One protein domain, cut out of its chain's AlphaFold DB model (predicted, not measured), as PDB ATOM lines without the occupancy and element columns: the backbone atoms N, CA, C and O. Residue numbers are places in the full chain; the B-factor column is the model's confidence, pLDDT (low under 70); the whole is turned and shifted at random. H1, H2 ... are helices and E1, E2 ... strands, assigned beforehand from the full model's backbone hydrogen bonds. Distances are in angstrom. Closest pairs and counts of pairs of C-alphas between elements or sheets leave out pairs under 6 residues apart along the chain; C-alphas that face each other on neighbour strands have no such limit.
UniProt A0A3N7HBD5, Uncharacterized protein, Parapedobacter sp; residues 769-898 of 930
ATOM      1  N   LYS A 769     138.182 134.892 147.535       89.88
ATOM      2  CA  LYS A 769     137.620 135.929 146.677       89.88
ATOM      3  C   LYS A 769     137.171 135.273 145.372       89.88
ATOM      4  O   LYS A 769     138.000 134.855 144.567       89.88
ATOM      5  N   ARG A 770     135.858 135.153 145.191       90.31
ATOM      6  CA  ARG A 770     135.246 134.645 143.970       90.31
ATOM      7  C   ARG A 770     135.145 135.791 142.984       90.31
ATOM      8  O   ARG A 770     136.018 135.884 142.141       90.31
ATOM      9  N   GLU A 771     134.180 136.693 143.128       90.62
ATOM     10  CA  GLU A 771     133.981 137.808 142.187       90.62
ATOM     11  C   GLU A 771     134.413 139.154 142.756       90.62
ATOM     12  O   GLU A 771     134.255 139.400 143.949       90.62
ATOM     13  N   VAL A 772     134.882 140.046 141.879       88.81
ATOM     14  CA  VAL A 772     135.038 141.477 142.160       88.81
ATOM     15  C   VAL A 772     134.316 142.245 141.066       88.81
ATOM     16  O   VAL A 772     134.695 142.168 139.901       88.81
ATOM     17  N   ILE A 773     133.284 142.987 141.445       90.38
ATOM     18  CA  ILE A 773     132.493 143.809 140.535       90.38
ATOM     19  C   ILE A 773     132.849 145.263 140.827       90.38
ATOM     20  O   ILE A 773     132.609 145.753 141.934       90.38
ATOM     21  N   VAL A 774     133.445 145.930 139.841       87.19
ATOM     22  CA  VAL A 774     133.825 147.346 139.902       87.19
ATOM     23  C   VAL A 774     133.069 148.085 138.794       87.19
ATOM     24  O   VAL A 774     133.155 147.657 137.637       87.19
ATOM     25  N   PRO A 775     132.329 149.162 139.110       87.38
ATOM     26  CA  PRO A 775     131.634 149.961 138.110       87.38
ATOM     27  C   PRO A 775     132.536 150.391 136.954       87.38
ATOM     28  O   PRO A 775     133.671 150.807 137.165       87.38
ATOM     29  N   GLY A 776     132.019 150.287 135.729       85.19
ATOM     30  CA  GLY A 776     132.774 150.529 134.493       85.19
ATOM     31  C   GLY A 776     133.226 149.235 133.814       85.19
ATOM     32  O   GLY A 776     133.265 149.181 132.591       85.19
ATOM     33  N   ASN A 777     133.442 148.169 134.595       85.56
ATOM     34  CA  ASN A 777     133.731 146.810 134.120       85.56
ATOM     35  C   ASN A 777     132.684 145.790 134.617       85.56
ATOM     36  O   ASN A 777     132.971 144.609 134.791       85.56
ATOM     37  N   ASP A 778     131.463 146.250 134.886       93.00
ATOM     38  CA  ASP A 778     130.400 145.520 135.584       93.00
ATOM     39  C   ASP A 778     129.215 145.124 134.686       93.00
ATOM     40  O   ASP A 778     128.232 144.550 135.162       93.00
ATOM     41  N   SER A 779     129.300 145.403 133.383       93.12
ATOM     42  CA  SER A 779     128.206 145.210 132.422       93.12
ATOM     43  C   SER A 779     127.703 143.767 132.330       93.12
ATOM     44  O   SER A 779     126.516 143.555 132.101       93.12
ATOM     45  N   SER A 780     128.563 142.770 132.559       94.88
ATOM     46  CA  SER A 780     128.173 141.353 132.579       94.88
ATOM     47  C   SER A 780     127.321 140.962 133.789       94.88
ATOM     48  O   SER A 780     126.687 139.909 133.771       94.88
ATOM     49  N   PHE A 781     127.323 141.779 134.845       96.12
ATOM     50  CA  PHE A 781     126.573 141.544 136.079       96.12
ATOM     51  C   PHE A 781     125.352 142.459 136.192       96.12
ATOM     52  O   PHE A 781     124.382 142.095 136.852       96.12
ATOM     53  N   LEU A 782     125.396 143.650 135.595       96.44
ATOM     54  CA  LEU A 782     124.333 144.646 135.688       96.44
ATOM     55  C   LEU A 782     123.113 144.212 134.862       96.44
ATOM     56  O   LEU A 782     123.187 144.115 133.640       96.44
ATOM     57  N   VAL A 783     121.983 143.969 135.526       96.75
ATOM     58  CA  VAL A 783     120.723 143.585 134.859       96.75
ATOM     59  C   VAL A 783     119.770 144.755 134.679       96.75
ATOM     60  O   VAL A 783     119.019 144.777 133.707       96.75
ATOM     61  N   ASP A 784     119.820 145.733 135.579       94.19
ATOM     62  CA  ASP A 784     119.081 146.984 135.455       94.19
ATOM     63  C   ASP A 784     119.970 148.135 135.922       94.19
ATOM     64  O   ASP A 784     120.430 148.161 137.063       94.19
ATOM     65  N   ALA A 785     120.234 149.082 135.025       90.81
ATOM     66  CA  ALA A 785     121.020 150.258 135.353       90.81
ATOM     67  C   ALA A 785     120.202 151.311 136.110       90.81
ATOM     68  O   ALA A 785     120.819 152.176 136.722       90.81
ATOM     69  N   GLY A 786     118.865 151.297 136.052       87.19
ATOM     70  CA  GLY A 786     118.011 152.249 136.770       87.19
ATOM     71  C   GLY A 786     118.326 153.726 136.509       87.19
ATOM     72  O   GLY A 786     118.120 154.556 137.380       87.19
ATOM     73  N   GLY A 787     118.911 154.069 135.354       84.00
ATOM     74  CA  GLY A 787     119.390 155.430 135.068       84.00
ATOM     75  C   GLY A 787     120.693 155.832 135.780       84.00
ATOM     76  O   GLY A 787     121.145 156.965 135.616       84.00
ATOM     77  N   SER A 788     121.323 154.921 136.528       90.56
ATOM     78  CA  SER A 788     122.627 155.138 137.158       90.56
ATOM     79  C   SER A 788     123.722 155.455 136.144       90.56
ATOM     80  O   SER A 788     123.728 154.961 135.014       90.56
ATOM     81  N   VAL A 789     124.696 156.247 136.584       89.81
ATOM     82  CA  VAL A 789     125.848 156.650 135.772       89.81
ATOM     83  C   VAL A 789     127.142 156.187 136.419       89.81
ATOM     84  O   VAL A 789     127.281 156.211 137.643       89.81
ATOM     85  N   VAL A 790     128.094 155.757 135.591       88.25
ATOM     86  CA  VAL A 790     129.460 155.490 136.044       88.25
ATOM     87  C   VAL A 790     130.258 156.781 135.919       88.25
ATOM     88  O   VAL A 790     130.313 157.388 134.854       88.25
ATOM     89  N   THR A 791     130.840 157.217 137.028       83.62
ATOM     90  CA  THR A 791     131.714 158.393 137.093       83.62
ATOM     91  C   THR A 791     133.129 158.052 136.625       83.62
ATOM     92  O   THR A 791     133.502 156.880 136.567       83.62
ATOM     93  N   ALA A 792     133.944 159.073 136.339       70.69
ATOM     94  CA  ALA A 792     135.355 158.894 135.977       70.69
ATOM     95  C   ALA A 792     136.163 158.139 137.054       70.69
ATOM     96  O   ALA A 792     137.093 157.408 136.726       70.69
ATOM     97  N   ASP A 793     135.743 158.226 138.320       64.94
ATOM     98  CA  ASP A 793     136.368 157.551 139.463       64.94
ATOM     99  C   ASP A 793     135.878 156.097 139.656       64.94
ATOM    100  O   ASP A 793     135.967 155.550 140.757       64.94
ATOM    101  N   SER A 794     135.297 155.472 138.620       75.88
ATOM    102  CA  SER A 794     134.755 154.100 138.652       75.88
ATOM    103  C   SER A 794     133.716 153.863 139.761       75.88
ATOM    104  O   SER A 794     133.685 152.815 140.407       75.88
ATOM    105  N   ARG A 795     132.831 154.842 139.990       84.44
ATOM    106  CA  ARG A 795     131.677 154.715 140.904       84.44
ATOM    107  C   ARG A 795     130.383 154.712 140.127       84.44
ATOM    108  O   ARG A 795     130.218 155.560 139.252       84.44
ATOM    109  N   ARG A 796     129.447 153.843 140.502       89.81
ATOM    110  CA  ARG A 796     128.074 153.862 139.988       89.81
ATOM    111  C   ARG A 796     127.198 154.673 140.932       89.81
ATOM    112  O   ARG A 796     126.965 154.243 142.059       89.81
ATOM    113  N   VAL A 797     126.741 155.831 140.471       89.75
ATOM    114  CA  VAL A 797     125.904 156.760 141.239       89.75
ATOM    115  C   VAL A 797     124.437 156.513 140.907       89.75
ATOM    116  O   VAL A 797     124.074 156.409 139.733       89.75
ATOM    117  N   VAL A 798     123.605 156.399 141.941       88.12
ATOM    118  CA  VAL A 798     122.142 156.322 141.827       88.12
ATOM    119  C   VAL A 798     121.629 157.664 141.297       88.12
ATOM    120  O   VAL A 798     122.029 158.708 141.801       88.12
ATOM    121  N   ASN A 799     120.764 157.660 140.278       81.62
ATOM    122  CA  ASN A 799     120.223 158.890 139.695       81.62
ATOM    123  C   ASN A 799     118.694 158.808 139.574       81.62
ATOM    124  O   ASN A 799     118.160 157.815 139.085       81.62
ATOM    125  N   GLY A 800     117.990 159.861 139.997       67.81
ATOM    126  CA  GLY A 800     116.543 159.997 139.807       67.81
ATOM    127  C   GLY A 800     115.673 159.085 140.678       67.81
ATOM    128  O   GLY A 800     114.608 158.675 140.224       67.81
ATOM    129  N   GLY A 801     116.106 158.734 141.895       69.88
ATOM    130  CA  GLY A 801     115.327 157.913 142.837       69.88
ATOM    131  C   GLY A 801     115.141 156.443 142.427       69.88
ATOM    132  O   GLY A 801     114.448 155.691 143.114       69.88
ATOM    133  N   HIS A 802     115.757 156.012 141.324       78.00
ATOM    134  CA  HIS A 802     115.729 154.638 140.834       78.00
ATOM    135  C   HIS A 802     117.064 153.945 141.142       78.00
ATOM    136  O   HIS A 802     118.131 154.421 140.760       78.00
ATOM    137  N   GLY A 803     117.014 152.820 141.863       89.50
ATOM    138  CA  GLY A 803     118.193 151.993 142.142       89.50
ATOM    139  C   GLY A 803     118.650 151.168 140.936       89.50
ATOM    140  O   GLY A 803     117.912 151.011 139.968       89.50
ATOM    141  N   PHE A 804     119.848 150.590 141.017       94.50
ATOM    142  CA  PHE A 804     120.384 149.650 140.026       94.50
ATOM    143  C   PHE A 804     120.525 148.244 140.606       94.50
ATOM    144  O   PHE A 804     120.654 148.071 141.819       94.50
ATOM    145  N   VAL A 805     120.517 147.238 139.730       96.88
ATOM    146  CA  VAL A 805     120.486 145.822 140.100       96.88
ATOM    147  C   VAL A 805     121.595 145.039 139.406       96.88
ATOM    148  O   VAL A 805     121.696 145.033 138.178       96.88
ATOM    149  N   TYR A 806     122.372 144.298 140.194       97.56
ATOM    150  CA  TYR A 806     123.278 143.254 139.718       97.56
ATOM    151  C   TYR A 806     122.672 141.870 139.880       97.56
ATOM    152  O   TYR A 806     121.882 141.630 140.787       97.56
ATOM    153  N   LYS A 807     123.122 140.943 139.039       97.50
ATOM    154  CA  LYS A 807     122.860 139.512 139.114       97.50
ATOM    155  C   LYS A 807     124.188 138.765 139.175       97.50
ATOM    156  O   LYS A 807     125.016 138.877 138.275       97.50
ATOM    157  N   ILE A 808     124.366 137.974 140.223       96.06
ATOM    158  CA  ILE A 808     125.581 137.214 140.500       96.06
ATOM    159  C   ILE A 808     125.221 135.728 140.520       96.06
ATOM    160  O   ILE A 808     124.380 135.293 141.304       96.06
ATOM    161  N   ASP A 809     125.855 134.936 139.657       93.12
ATOM    162  CA  ASP A 809     125.714 133.477 139.659       93.12
ATOM    163  C   ASP A 809     126.505 132.895 140.837       93.12
ATOM    164  O   ASP A 809     127.680 133.205 140.989       93.12
ATOM    165  N   LEU A 810     125.895 132.042 141.657       91.94
ATOM    166  CA  LEU A 810     126.443 131.382 142.846       91.94
ATOM    167  C   LEU A 810     126.656 129.865 142.674       91.94
ATOM    168  O   LEU A 810     126.823 129.136 143.659       91.94
ATOM    169  N   GLN A 811     126.684 129.352 141.445       87.06
ATOM    170  CA  GLN A 811     127.018 127.959 141.155       87.06
ATOM    171  C   GLN A 811     128.343 127.545 141.802       87.06
ATOM    172  O   GLN A 811     129.325 128.290 141.817       87.06
ATOM    173  N   HIS A 812     128.336 126.332 142.362       83.88
ATOM    174  CA  HIS A 812     129.434 125.722 143.121       83.88
ATOM    175  C   HIS A 812     129.862 126.455 144.398       83.88
ATOM    176  O   HIS A 812     130.798 126.003 145.052       83.88
ATOM    177  N   THR A 813     129.183 127.534 144.798       91.06
ATOM    178  CA  THR A 813     129.481 128.219 146.061       91.06
ATOM    179  C   THR A 813     128.745 127.610 147.242       91.06
ATOM    180  O   THR A 813     127.630 127.090 147.132       91.06
ATOM    181  N   THR A 814     129.389 127.713 148.394       89.31
ATOM    182  CA  THR A 814     128.845 127.415 149.713       89.31
ATOM    183  C   THR A 814     129.303 128.507 150.662       89.31
ATOM    184  O   THR A 814     130.469 128.889 150.632       89.31
ATOM    185  N   ASN A 815     128.411 128.978 151.531       88.62
ATOM    186  CA  ASN A 815     128.700 130.073 152.459       88.62
ATOM    187  C   ASN A 815     129.198 131.341 151.745       88.62
ATOM    188  O   ASN A 815     130.342 131.745 151.954       88.62
ATOM    189  N   PRO A 816     128.382 131.932 150.851       93.06
ATOM    190  CA  PRO A 816     128.764 133.159 150.186       93.06
ATOM    191  C   PRO A 816     128.593 134.353 151.136       93.06
ATOM    192  O   PRO A 816     127.634 134.424 151.903       93.06
ATOM    193  N   TYR A 817     129.516 135.301 151.035       92.56
ATOM    194  CA  TYR A 817     129.512 136.578 151.734       92.56
ATOM    195  C   TYR A 817     129.792 137.692 150.746       92.56
ATOM    196  O   TYR A 817     130.666 137.569 149.886       92.56
ATOM    197  N   LEU A 818     129.060 138.785 150.880       92.88
ATOM    198  CA  LEU A 818     129.189 139.940 150.017       92.88
ATOM    199  C   LEU A 818     129.851 141.073 150.795       92.88
ATOM    200  O   LEU A 818     129.256 141.629 151.712       92.88
ATOM    201  N   GLU A 819     131.073 141.420 150.410       88.56
ATOM    202  CA  GLU A 819     131.659 142.702 150.777       88.56
ATOM    203  C   GLU A 819     131.056 143.780 149.878       88.56
ATOM    204  O   GLU A 819     131.133 143.685 148.648       88.56
ATOM    205  N   VAL A 820     130.489 144.814 150.484       85.81
ATOM    206  CA  VAL A 820     129.946 145.974 149.779       85.81
ATOM    207  C   VAL A 820     130.744 147.214 150.145       85.81
ATOM    208  O   VAL A 820     130.985 147.470 151.322       85.81
ATOM    209  N   PHE A 821     131.159 147.973 149.133       83.56
ATOM    210  CA  PHE A 821     131.806 149.271 149.290       83.56
ATOM    211  C   PHE A 821     130.871 150.348 148.736       83.56
ATOM    212  O   PHE A 821     130.826 150.584 147.523       83.56
ATOM    213  N   LEU A 822     130.086 150.938 149.633       81.69
ATOM    214  CA  LEU A 822     128.978 151.850 149.334       81.69
ATOM    215  C   LEU A 822     129.248 153.224 149.944       81.69
ATOM    216  O   LEU A 822     129.979 153.317 150.925       81.69
ATOM    217  N   GLY A 823     128.647 154.281 149.406       77.50
ATOM    218  CA  GLY A 823     128.713 155.624 149.987       77.50
ATOM    219  C   GLY A 823     127.393 156.369 149.915       77.50
ATOM    220  O   GLY A 823     126.561 156.035 149.072       77.50
ATOM    221  N   ASN A 824     127.250 157.364 150.799       74.81
ATOM    222  CA  ASN A 824     126.092 158.245 151.005       74.81
ATOM    223  C   ASN A 824     124.740 157.519 151.175       74.81
ATOM    224  O   ASN A 824     124.231 156.947 150.219       74.81
ATOM    225  N   ALA A 825     124.128 157.583 152.368       73.44
ATOM    226  CA  ALA A 825     122.741 157.177 152.677       73.44
ATOM    227  C   ALA A 825     122.149 156.030 151.816       73.44
ATOM    228  O   ALA A 825     121.014 156.121 151.362       73.44
ATOM    229  N   CYS A 826     122.907 154.961 151.565       80.38
ATOM    230  CA  CYS A 826     122.538 153.921 150.609       80.38
ATOM    231  C   CYS A 826     121.621 152.876 151.259       80.38
ATOM    232  O   CYS A 826     121.855 152.470 152.396       80.38
ATOM    233  N   SER A 827     120.615 152.392 150.528       87.69
ATOM    234  CA  SER A 827     119.870 151.177 150.884       87.69
ATOM    235  C   SER A 827     120.350 150.021 150.004       87.69
ATOM    236  O   SER A 827     120.510 150.171 148.787       87.69
ATOM    237  N   LEU A 828     120.639 148.887 150.642       92.19
ATOM    238  CA  LEU A 828     121.063 147.649 149.998       92.19
ATOM    239  C   LEU A 828     119.948 146.620 150.162       92.19
ATOM    240  O   LEU A 828     119.559 146.299 151.283       92.19
ATOM    241  N   GLU A 829     119.466 146.075 149.052       94.69
ATOM    242  CA  GLU A 829     118.469 145.008 149.044       94.69
ATOM    243  C   GLU A 829     119.025 143.771 148.335       94.69
ATOM    244  O   GLU A 829     119.698 143.872 147.304       94.69
ATOM    245  N   LEU A 830     118.723 142.591 148.872       96.50
ATOM    246  CA  LEU A 830     119.109 141.302 148.299       96.50
ATOM    247  C   LEU A 830     117.872 140.486 147.923       96.50
ATOM    248  O   LEU A 830     116.831 140.579 148.574       96.50
ATOM    249  N   SER A 831     117.990 139.688 146.866       95.50
ATOM    250  CA  SER A 831     116.919 138.818 146.374       95.50
ATOM    251  C   SER A 831     117.493 137.576 145.689       95.50
ATOM    252  O   SER A 831     118.527 137.659 145.028       95.50
ATOM    253  N   GLU A 832     116.830 136.426 145.799       95.12
ATOM    254  CA  GLU A 832     117.188 135.216 145.040       95.12
ATOM    255  C   GLU A 832     116.557 135.162 143.636       95.12
ATOM    256  O   GLU A 832     117.089 134.518 142.728       95.12
ATOM    257  N   ASP A 833     115.434 135.857 143.433       93.69
ATOM    258  CA  ASP A 833     114.603 135.768 142.226       93.69
ATOM    259  C   ASP A 833     114.446 137.104 141.479       93.69
ATOM    260  O   ASP A 833     113.881 137.143 140.381       93.69
ATOM    261  N   GLY A 834     114.958 138.193 142.061       93.75
ATOM    262  CA  GLY A 834     114.855 139.558 141.551       93.75
ATOM    263  C   GLY A 834     113.463 140.176 141.719       93.75
ATOM    264  O   GLY A 834     113.194 141.231 141.143       93.75
ATOM    265  N   LYS A 835     112.562 139.528 142.470       93.81
ATOM    266  CA  LYS A 835     111.170 139.957 142.682       93.81
ATOM    267  C   LYS A 835     110.888 140.239 144.150       93.81
ATOM    268  O   LYS A 835     110.281 141.264 144.452       93.81
ATOM    269  N   ILE A 836     111.311 139.347 145.045       93.62
ATOM    270  CA  ILE A 836     111.158 139.511 146.493       93.62
ATOM    271  C   ILE A 836     112.462 140.072 147.044       93.62
ATOM    272  O   ILE A 836     113.495 139.409 147.008       93.62
ATOM    273  N   TRP A 837     112.405 141.310 147.527       94.81
ATOM    274  CA  TRP A 837     113.564 142.056 148.000       94.81
ATOM    275  C   TRP A 837     113.588 142.122 149.521       94.81
ATOM    276  O   TRP A 837     112.573 142.404 150.159       94.81
ATOM    277  N   HIS A 838     114.767 141.896 150.089       94.88
ATOM    278  CA  HIS A 838     115.020 141.988 151.517       94.88
ATOM    279  C   HIS A 838     116.053 143.079 151.776       94.88
ATOM    280  O   HIS A 838     117.179 142.998 151.286       94.88
ATOM    281  N   GLU A 839     115.672 144.092 152.550       92.31
ATOM    282  CA  GLU A 839     116.591 145.149 152.968       92.31
ATOM    283  C   GLU A 839     117.652 144.579 153.924       92.31
ATOM    284  O   GLU A 839     117.343 143.852 154.873       92.31
ATOM    285  N   VAL A 840     118.919 144.886 153.651       90.25
ATOM    286  CA  VAL A 840     120.052 144.546 154.512       90.25
ATOM    287  C   VAL A 840     120.234 145.674 155.513       90.25
ATOM    288  O   VAL A 840     120.432 146.827 155.133       90.25
ATOM    289  N   SER A 841     120.201 145.340 156.801       81.94
ATOM    290  CA  SER A 841     120.526 146.301 157.852       81.94
ATOM    291  C   SER A 841     122.023 146.603 157.816       81.94
ATOM    292  O   SER A 841     122.832 145.804 158.279       81.94
ATOM    293  N   LEU A 842     122.386 147.761 157.277       74.00
ATOM    294  CA  LEU A 842     123.709 148.352 157.465       74.00
ATOM    295  C   LEU A 842     123.676 149.099 158.815       74.00
ATOM    296  O   LEU A 842     122.717 149.829 159.069       74.00
ATOM    297  N   SER A 843     124.640 148.855 159.712       56.88
ATOM    298  CA  SER A 843     124.703 149.446 161.068       56.88
ATOM    299  C   SER A 843     124.484 150.975 161.069       56.88
ATOM    300  O   SER A 843     124.770 151.628 160.063       56.88
ATOM    301  N   PRO A 844     123.939 151.561 162.158       48.16
ATOM    302  CA  PRO A 844     123.328 152.885 162.125       48.16
ATOM    303  C   PRO A 844     124.284 154.006 161.704       48.16
ATOM    304  O   PRO A 844     125.435 154.092 162.124       48.16
ATOM    305  N   LYS A 845     123.708 154.871 160.873       49.69
ATOM    306  CA  LYS A 845     124.271 156.023 160.177       49.69
ATOM    307  C   LYS A 845     124.928 157.008 161.144       49.69
ATOM    308  O   LYS A 845     124.247 157.562 162.003       49.69
ATOM    309  N   GLN A 846     126.211 157.300 160.950       44.09
ATOM    310  CA  GLN A 846     126.739 158.599 161.360       44.09
ATOM    311  C   GLN A 846     126.509 159.590 160.219       44.09
ATOM    312  O   GLN A 846     127.011 159.402 159.109       44.09
ATOM    313  N   GLU A 847     125.724 160.631 160.504       42.66
ATOM    314  CA  GLU A 847     125.548 161.808 159.654       42.66
ATOM    315  C   GLU A 847     126.919 162.446 159.410       42.66
ATOM    316  O   GLU A 847     127.474 163.147 160.251       42.66
ATOM    317  N   SER A 848     127.509 162.152 158.261       44.59
ATOM    318  CA  SER A 848     128.712 162.816 157.777       44.59
ATOM    319  C   SER A 848     128.379 163.400 156.413       44.59
ATOM    320  O   SER A 848     127.649 162.781 155.637       44.59
ATOM    321  N   GLY A 849     128.847 164.627 156.172       50.84
ATOM    322  CA  GLY A 849     128.623 165.351 154.921       50.84
ATOM    323  C   GLY A 849     129.136 164.597 153.690       50.84
ATOM    324  O   GLY A 849     129.758 163.541 153.803       50.84
ATOM    325  N   ASP A 850     128.851 165.155 152.513       47.38
ATOM    326  CA  ASP A 850     129.149 164.595 151.189       47.38
ATOM    327  C   ASP A 850     130.420 163.725 151.122       47.38
ATOM    328  O   ASP A 850     131.541 164.220 151.258       47.38
ATOM    329  N   GLY A 851     130.253 162.426 150.824       51.88
ATOM    330  CA  GLY A 851     131.352 161.545 150.419       51.88
ATOM    331  C   GLY A 851     131.747 160.422 151.381       51.88
ATOM    332  O   GLY A 851     132.711 159.718 151.071       51.88
ATOM    333  N   SER A 852     131.030 160.198 152.488       56.16
ATOM    334  CA  SER A 852     131.317 159.066 153.381       56.16
ATOM    335  C   SER A 852     131.069 157.721 152.690       56.16
ATOM    336  O   SER A 852     130.025 157.494 152.068       56.16
ATOM    337  N   THR A 853     132.050 156.818 152.779       59.53
ATOM    338  CA  THR A 853     131.936 155.448 152.268       59.53
ATOM    339  C   THR A 853     132.226 154.413 153.333       59.53
ATOM    340  O   THR A 853     133.047 154.622 154.215       59.53
ATOM    341  N   TRP A 854     131.559 153.275 153.202       68.31
ATOM    342  CA  TRP A 854     131.490 152.220 154.194       68.31
ATOM    343  C   TRP A 854     131.796 150.879 153.541       68.31
ATOM    344  O   TRP A 854     131.385 150.616 152.404       68.31
ATOM    345  N   ILE A 855     132.502 150.026 154.279       72.69
ATOM    346  CA  ILE A 855     132.777 148.649 153.883       72.69
ATOM    347  C   ILE A 855     132.031 147.738 154.845       72.69
ATOM    348  O   ILE A 855     132.343 147.701 156.031       72.69
ATOM    349  N   HIS A 856     131.073 146.978 154.325       77.81
ATOM    350  CA  HIS A 856     130.315 146.010 155.113       77.81
ATOM    351  C   HIS A 856     130.473 144.611 154.544       77.81
ATOM    352  O   HIS A 856     130.557 144.435 153.329       77.81
ATOM    353  N   MET A 857     130.475 143.619 155.430       83.62
ATOM    354  CA  MET A 857     130.334 142.215 155.069       83.62
ATOM    355  C   MET A 857     128.909 141.763 155.344       83.62
ATOM    356  O   MET A 857     128.389 141.957 156.438       83.62
ATOM    357  N   VAL A 858     128.286 141.147 154.346       88.62
ATOM    358  CA  VAL A 858     126.915 140.644 154.428       88.62
ATOM    359  C   VAL A 858     126.923 139.135 154.234       88.62
ATOM    360  O   VAL A 858     127.411 138.640 153.216       88.62
ATOM    361  N   ASP A 859     126.364 138.399 155.193       89.88
ATOM    362  CA  ASP A 859     126.077 136.973 155.030       89.88
ATOM    363  C   ASP A 859     124.890 136.790 154.088       89.88
ATOM    364  O   ASP A 859     123.738 137.038 154.454       89.88
ATOM    365  N   VAL A 860     125.155 136.350 152.856       91.69
ATOM    366  CA  VAL A 860     124.090 136.252 151.854       91.69
ATOM    367  C   VAL A 860     123.257 134.975 151.992       91.69
ATOM    368  O   VAL A 860     122.233 134.846 151.327       91.69
ATOM    369  N   ARG A 861     123.642 134.022 152.857       89.50
ATOM    370  CA  ARG A 861     122.943 132.729 152.999       89.50
ATOM    371  C   ARG A 861     121.478 132.892 153.385       89.50
ATOM    372  O   ARG A 861     120.641 132.137 152.904       89.50
ATOM    373  N   HIS A 862     121.179 133.886 154.217       86.38
ATOM    374  CA  HIS A 862     119.827 134.165 154.701       86.38
ATOM    375  C   HIS A 862     118.864 134.642 153.606       86.38
ATOM    376  O   HIS A 862     117.657 134.644 153.827       86.38
ATOM    377  N   TYR A 863     119.387 135.011 152.435       88.06
ATOM    378  CA  TYR A 863     118.627 135.615 151.341       88.06
ATOM    379  C   TYR A 863     118.483 134.702 150.121       88.06
ATOM    380  O   TYR A 863     117.943 135.132 149.107       88.06
ATOM    381  N   LEU A 864     119.020 133.479 150.189       85.56
ATOM    382  CA  LEU A 864     119.189 132.625 149.017       85.56
ATOM    383  C   LEU A 864     118.256 131.419 148.935       85.56
ATOM    384  O   LEU A 864     118.371 130.761 147.925       85.56
ATOM    385  N   ASP A 865     117.467 131.057 149.957       81.19
ATOM    386  CA  ASP A 865     116.596 129.847 150.040       81.19
ATOM    387  C   ASP A 865     117.048 128.593 149.228       81.19
ATOM    388  O   ASP A 865     116.268 127.850 148.636       81.19
ATOM    389  N   GLY A 866     118.364 128.335 149.167       79.19
ATOM    390  CA  GLY A 866     118.973 127.262 148.363       79.19
ATOM    391  C   GLY A 866     119.221 127.568 146.870       79.19
ATOM    392  O   GLY A 866     119.928 126.802 146.199       79.19
ATOM    393  N   GLY A 867     118.717 128.688 146.364       83.12
ATOM    394  CA  GLY A 867     118.983 129.296 145.068       83.12
ATOM    395  C   GLY A 867     120.467 129.491 144.731       83.12
ATOM    396  O   GLY A 867     121.373 129.455 145.569       83.12
ATOM    397  N   LYS A 868     120.725 129.644 143.427       90.81
ATOM    398  CA  LYS A 868     122.070 129.780 142.833       90.81
ATOM    399  C   LYS A 868     122.290 131.128 142.164       90.81
ATOM    400  O   LYS A 868     123.262 131.290 141.439       90.81
ATOM    401  N   ILE A 869     121.395 132.080 142.373       95.44
ATOM    402  CA  ILE A 869     121.480 133.415 141.796       95.44
ATOM    403  C   ILE A 869     121.236 134.397 142.934       95.44
ATOM    404  O   ILE A 869     120.288 134.232 143.690       95.44
ATOM    405  N   LEU A 870     122.108 135.392 143.052       96.62
ATOM    406  CA  LEU A 870     121.939 136.518 143.957       96.62
ATOM    407  C   LEU A 870     121.701 137.772 143.131       96.62
ATOM    408  O   LEU A 870     122.545 138.155 142.319       96.62
ATOM    409  N   PHE A 871     120.581 138.430 143.369       97.50
ATOM    410  CA  PHE A 871     120.338 139.780 142.905       97.50
ATOM    411  C   PHE A 871     120.704 140.767 144.010       97.50
ATOM    412  O   PHE A 871     120.321 140.593 145.167       97.50
ATOM    413  N   VAL A 872     121.460 141.797 143.643       97.06
ATOM    414  CA  VAL A 872     121.923 142.852 144.549       97.06
ATOM    415  C   VAL A 872     121.404 144.174 144.021       97.06
ATOM    416  O   VAL A 872     121.808 144.596 142.939       97.06
ATOM    417  N   LYS A 873     120.524 144.826 144.771       95.88
ATOM    418  CA  LYS A 873     119.966 146.125 144.421       95.88
ATOM    419  C   LYS A 873     120.517 147.197 145.343       95.88
ATOM    420  O   LYS A 873     120.528 147.048 146.561       95.88
ATOM    421  N   VAL A 874     120.979 148.277 144.732       93.50
ATOM    422  CA  VAL A 874     121.542 149.444 145.409       93.50
ATOM    423  C   VAL A 874     120.682 150.640 145.032       93.50
ATOM    424  O   VAL A 874     120.468 150.898 143.847       93.50
ATOM    425  N   GLN A 875     120.161 151.352 146.024       91.00
ATOM    426  CA  GLN A 875     119.247 152.477 145.822       91.00
ATOM    427  C   GLN A 875     119.504 153.592 146.838       91.00
ATOM    428  O   GLN A 875     120.180 153.390 147.849       91.00
ATOM    429  N   GLU A 876     118.938 154.769 146.583       87.62
ATOM    430  CA  GLU A 876     118.917 155.846 147.572       87.62
ATOM    431  C   GLU A 876     118.131 155.412 148.808       87.62
ATOM    432  O   GLU A 876     117.019 154.887 148.724       87.62
ATOM    433  N   GLY A 877     118.721 155.619 149.979       78.94
ATOM    434  CA  GLY A 877     118.033 155.446 151.244       78.94
ATOM    435  C   GLY A 877     116.988 156.538 151.446       78.94
ATOM    436  O   GLY A 877     117.068 157.635 150.899       78.94
ATOM    437  N   LYS A 878     116.006 156.241 152.300       74.19
ATOM    438  CA  LYS A 878     114.823 157.088 152.543       74.19
ATOM    439  C   LYS A 878     115.145 158.531 152.976       74.19
ATOM    440  O   LYS A 878     114.304 159.406 152.805       74.19
ATOM    441  N   GLU A 879     116.338 158.768 153.517       65.38
ATOM    442  CA  GLU A 879     116.804 160.067 154.022       65.38
ATOM    443  C   GLU A 879     117.471 160.956 152.962       65.38
ATOM    444  O   GLU A 879     117.583 162.155 153.185       65.38
ATOM    445  N   ALA A 880     117.851 160.425 151.793       61.78
ATOM    446  CA  ALA A 880     118.484 161.217 150.728       61.78
ATOM    447  C   ALA A 880     117.530 162.253 150.088       61.78
ATOM    448  O   ALA A 880     117.957 163.230 149.478       61.78
ATOM    449  N   ASN A 881     116.217 162.093 150.296       54.81
ATOM    450  CA  ASN A 881     115.169 162.953 149.738       54.81
ATOM    451  C   ASN A 881     115.100 164.376 150.336       54.81
ATOM    452  O   ASN A 881     114.208 165.138 149.963       54.81
ATOM    453  N   THR A 882     115.993 164.759 151.256       59.25
ATOM    454  CA  THR A 882     116.050 166.131 151.796       59.25
ATOM    455  C   THR A 882     116.751 167.121 150.861       59.25
ATOM    456  O   THR A 882     116.635 168.325 151.071       59.25
ATOM    457  N   GLY A 883     117.437 166.646 149.812       58.84
ATOM    458  CA  GLY A 883     118.160 167.489 148.848       58.84
ATOM    459  C   GLY A 883     119.493 168.051 149.360       58.84
ATOM    460  O   GLY A 883     120.165 168.762 148.619       58.84
ATOM    461  N   GLU A 884     119.882 167.719 150.596       58.91
ATOM    462  CA  GLU A 884     121.131 168.160 151.240       58.91
ATOM    463  C   GLU A 884     122.233 167.084 151.247       58.91
ATOM    464  O   GLU A 884     123.345 167.358 151.687       58.91
ATOM    465  N   VAL A 885     121.949 165.866 150.769       63.19
ATOM    466  CA  VAL A 885     122.875 164.720 150.820       63.19
ATOM    467  C   VAL A 885     123.305 164.329 149.405       63.19
ATOM    468  O   VAL A 885     122.450 164.119 148.543       63.19
ATOM    469  N   ALA A 886     124.612 164.196 149.150       70.38
ATOM    470  CA  ALA A 886     125.119 163.650 147.889       70.38
ATOM    471  C   ALA A 886     124.490 162.290 147.536       70.38
ATOM    472  O   ALA A 886     124.244 161.447 148.398       70.38
ATOM    473  N   SER A 887     124.290 162.042 146.238       78.38
ATOM    474  CA  SER A 887     123.666 160.811 145.744       78.38
ATOM    475  C   SER A 887     124.395 159.546 146.211       78.38
ATOM    476  O   SER A 887     125.630 159.489 146.224       78.38
ATOM    477  N   ALA A 888     123.621 158.513 146.552       82.94
ATOM    478  CA  ALA A 888     124.140 157.194 146.907       82.94
ATOM    479  C   ALA A 888     124.985 156.600 145.773       82.94
ATOM    480  O   ALA A 888     124.677 156.765 144.587       82.94
ATOM    481  N   PHE A 889     126.043 155.869 146.120       85.69
ATOM    482  CA  PHE A 889     126.875 155.208 145.119       85.69
ATOM    483  C   PHE A 889     127.452 153.871 145.575       85.69
ATOM    484  O   PHE A 889     127.650 153.607 146.759       85.69
ATOM    485  N   LEU A 890     127.786 153.045 144.584       87.75
ATOM    486  CA  LEU A 890     128.573 151.827 144.738       87.75
ATOM    487  C   LEU A 890     129.963 152.032 144.134       87.75
ATOM    488  O   LEU A 890     130.085 152.526 143.013       87.75
ATOM    489  N   LYS A 891     130.995 151.580 144.849       82.50
ATOM    490  CA  LYS A 891     132.380 151.524 144.359       82.50
ATOM    491  C   LYS A 891     132.847 150.099 144.070       82.50
ATOM    492  O   LYS A 891     133.587 149.882 143.116       82.50
ATOM    493  N   ARG A 892     132.434 149.114 144.874       86.81
ATOM    494  CA  ARG A 892     132.845 147.714 144.689       86.81
ATOM    495  C   ARG A 892     131.876 146.746 145.350       86.81
ATOM    496  O   ARG A 892     131.453 146.976 146.479       86.81
ATOM    497  N   LEU A 893     131.608 145.628 144.683       91.50
ATOM    498  CA  LEU A 893     131.107 144.410 145.322       91.50
ATOM    499  C   LEU A 893     132.205 143.354 145.264       91.50
ATOM    500  O   LEU A 893     132.867 143.199 144.238       91.50
ATOM    501  N   THR A 894     132.434 142.624 146.348       90.69
ATOM    502  CA  THR A 894     133.336 141.468 146.338       90.69
ATOM    503  C   THR A 894     132.654 140.272 146.976       90.69
ATOM    504  O   THR A 894     132.271 140.308 148.138       90.69
ATOM    505  N   LEU A 895     132.502 139.199 146.204       93.12
ATOM    506  CA  LEU A 895     131.925 137.952 146.682       93.12
ATOM    507  C   LEU A 895     133.038 137.058 147.229       93.12
ATOM    508  O   LEU A 895     133.896 136.602 146.473       93.12
ATOM    509  N   TYR A 896     132.980 136.759 148.518       92.81
ATOM    510  CA  TYR A 896     133.800 135.759 149.193       92.81
ATOM    511  C   TYR A 896     132.990 134.479 149.369       92.81
ATOM    512  O   TYR A 896     131.812 134.545 149.704       92.81
ATOM    513  N   ALA A 897     133.575 133.308 149.138       93.69
ATOM    514  CA  ALA A 897     132.868 132.049 149.363       93.69
ATOM    515  C   ALA A 897     133.829 130.882 149.590       93.69
ATOM    516  O   ALA A 897     134.960 130.889 149.102       93.69
ATOM    517  N   ALA A 898     133.335 129.841 150.258       93.44
ATOM    518  CA  ALA A 898     133.844 128.495 150.039       93.44
ATOM    519  C   ALA A 898     133.174 127.913 148.784       93.44
ATOM    520  O   ALA A 898     132.126 128.376 148.325       93.44
TER     521      ALA A 898
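This is residues 769 to 898 of the 930 residues of an uncharacterized protein of Parapedobacter sp (UniProt A0A3N7HBD5). Two four-stranded antiparallel sheets, E1-E8-E4-E6 and E2-E3-E7-E5, lie face to face as a sandwich. Long loops reach out at one end, while the short helix H1 sits by edges E6 and E5. The printed part has 130 residues, with eight named strands and one named helix in the order E1 E2 E3 E4 E5 E6 H1 E7 E8; the class is mostly strand, though under half of the residues are in named elements. It is compact, with a radius of gyration of the C-alphas of 14.0 A and spans of 43 by 29 by 26 A.

E1, residues 769 to 773, neighbours E8, residues 889 to 898; N 770 and O 895 are 2.8 A apart, within hydrogen-bond range. E8 neighbours E4, residues 813 to 823 (N 819 and O 894, 2.8 A), which bends by 52 degrees at residue 816. E4 neighbours the edge strand E6, residues 853 to 859 (N 820 and O 856, 2.9 A). In the other sheet, E2, residues 782 to 784, forms a hairpin with E3, residues 804 to 809 (N 783 and O 805, 2.9 A). E3 neighbours E7, residues 869 to 876 (N 806 and O 872, 2.8 A), and E7 neighbours E5, residues 826 to 831 (N 829 and O 873, 2.9 A). The facing parts are 10.4 A centre to centre. H1, residues 860 to 863, only grazes both sheets; it is too short for an O i to N i+4 pair, and its one O i to N i+3 pair is within range.

C-alpha 769 opens E1 at (137.620, 135.929, 146.677). E4 measures 27.7 A, E7 23.3 A and E8 28.0 A, ending at C-alpha 898, (133.844, 128.495, 150.039).

The C-alphas farthest apart, of His 812 and Glu 884, are 44.0 A apart. The printed part has no cut. Links E2 to E3, E5 to E6 and E7 to E8 are long. pLDDT is under 70 at residues 793, 800 to 801, 843 to 854 and 879 to 885.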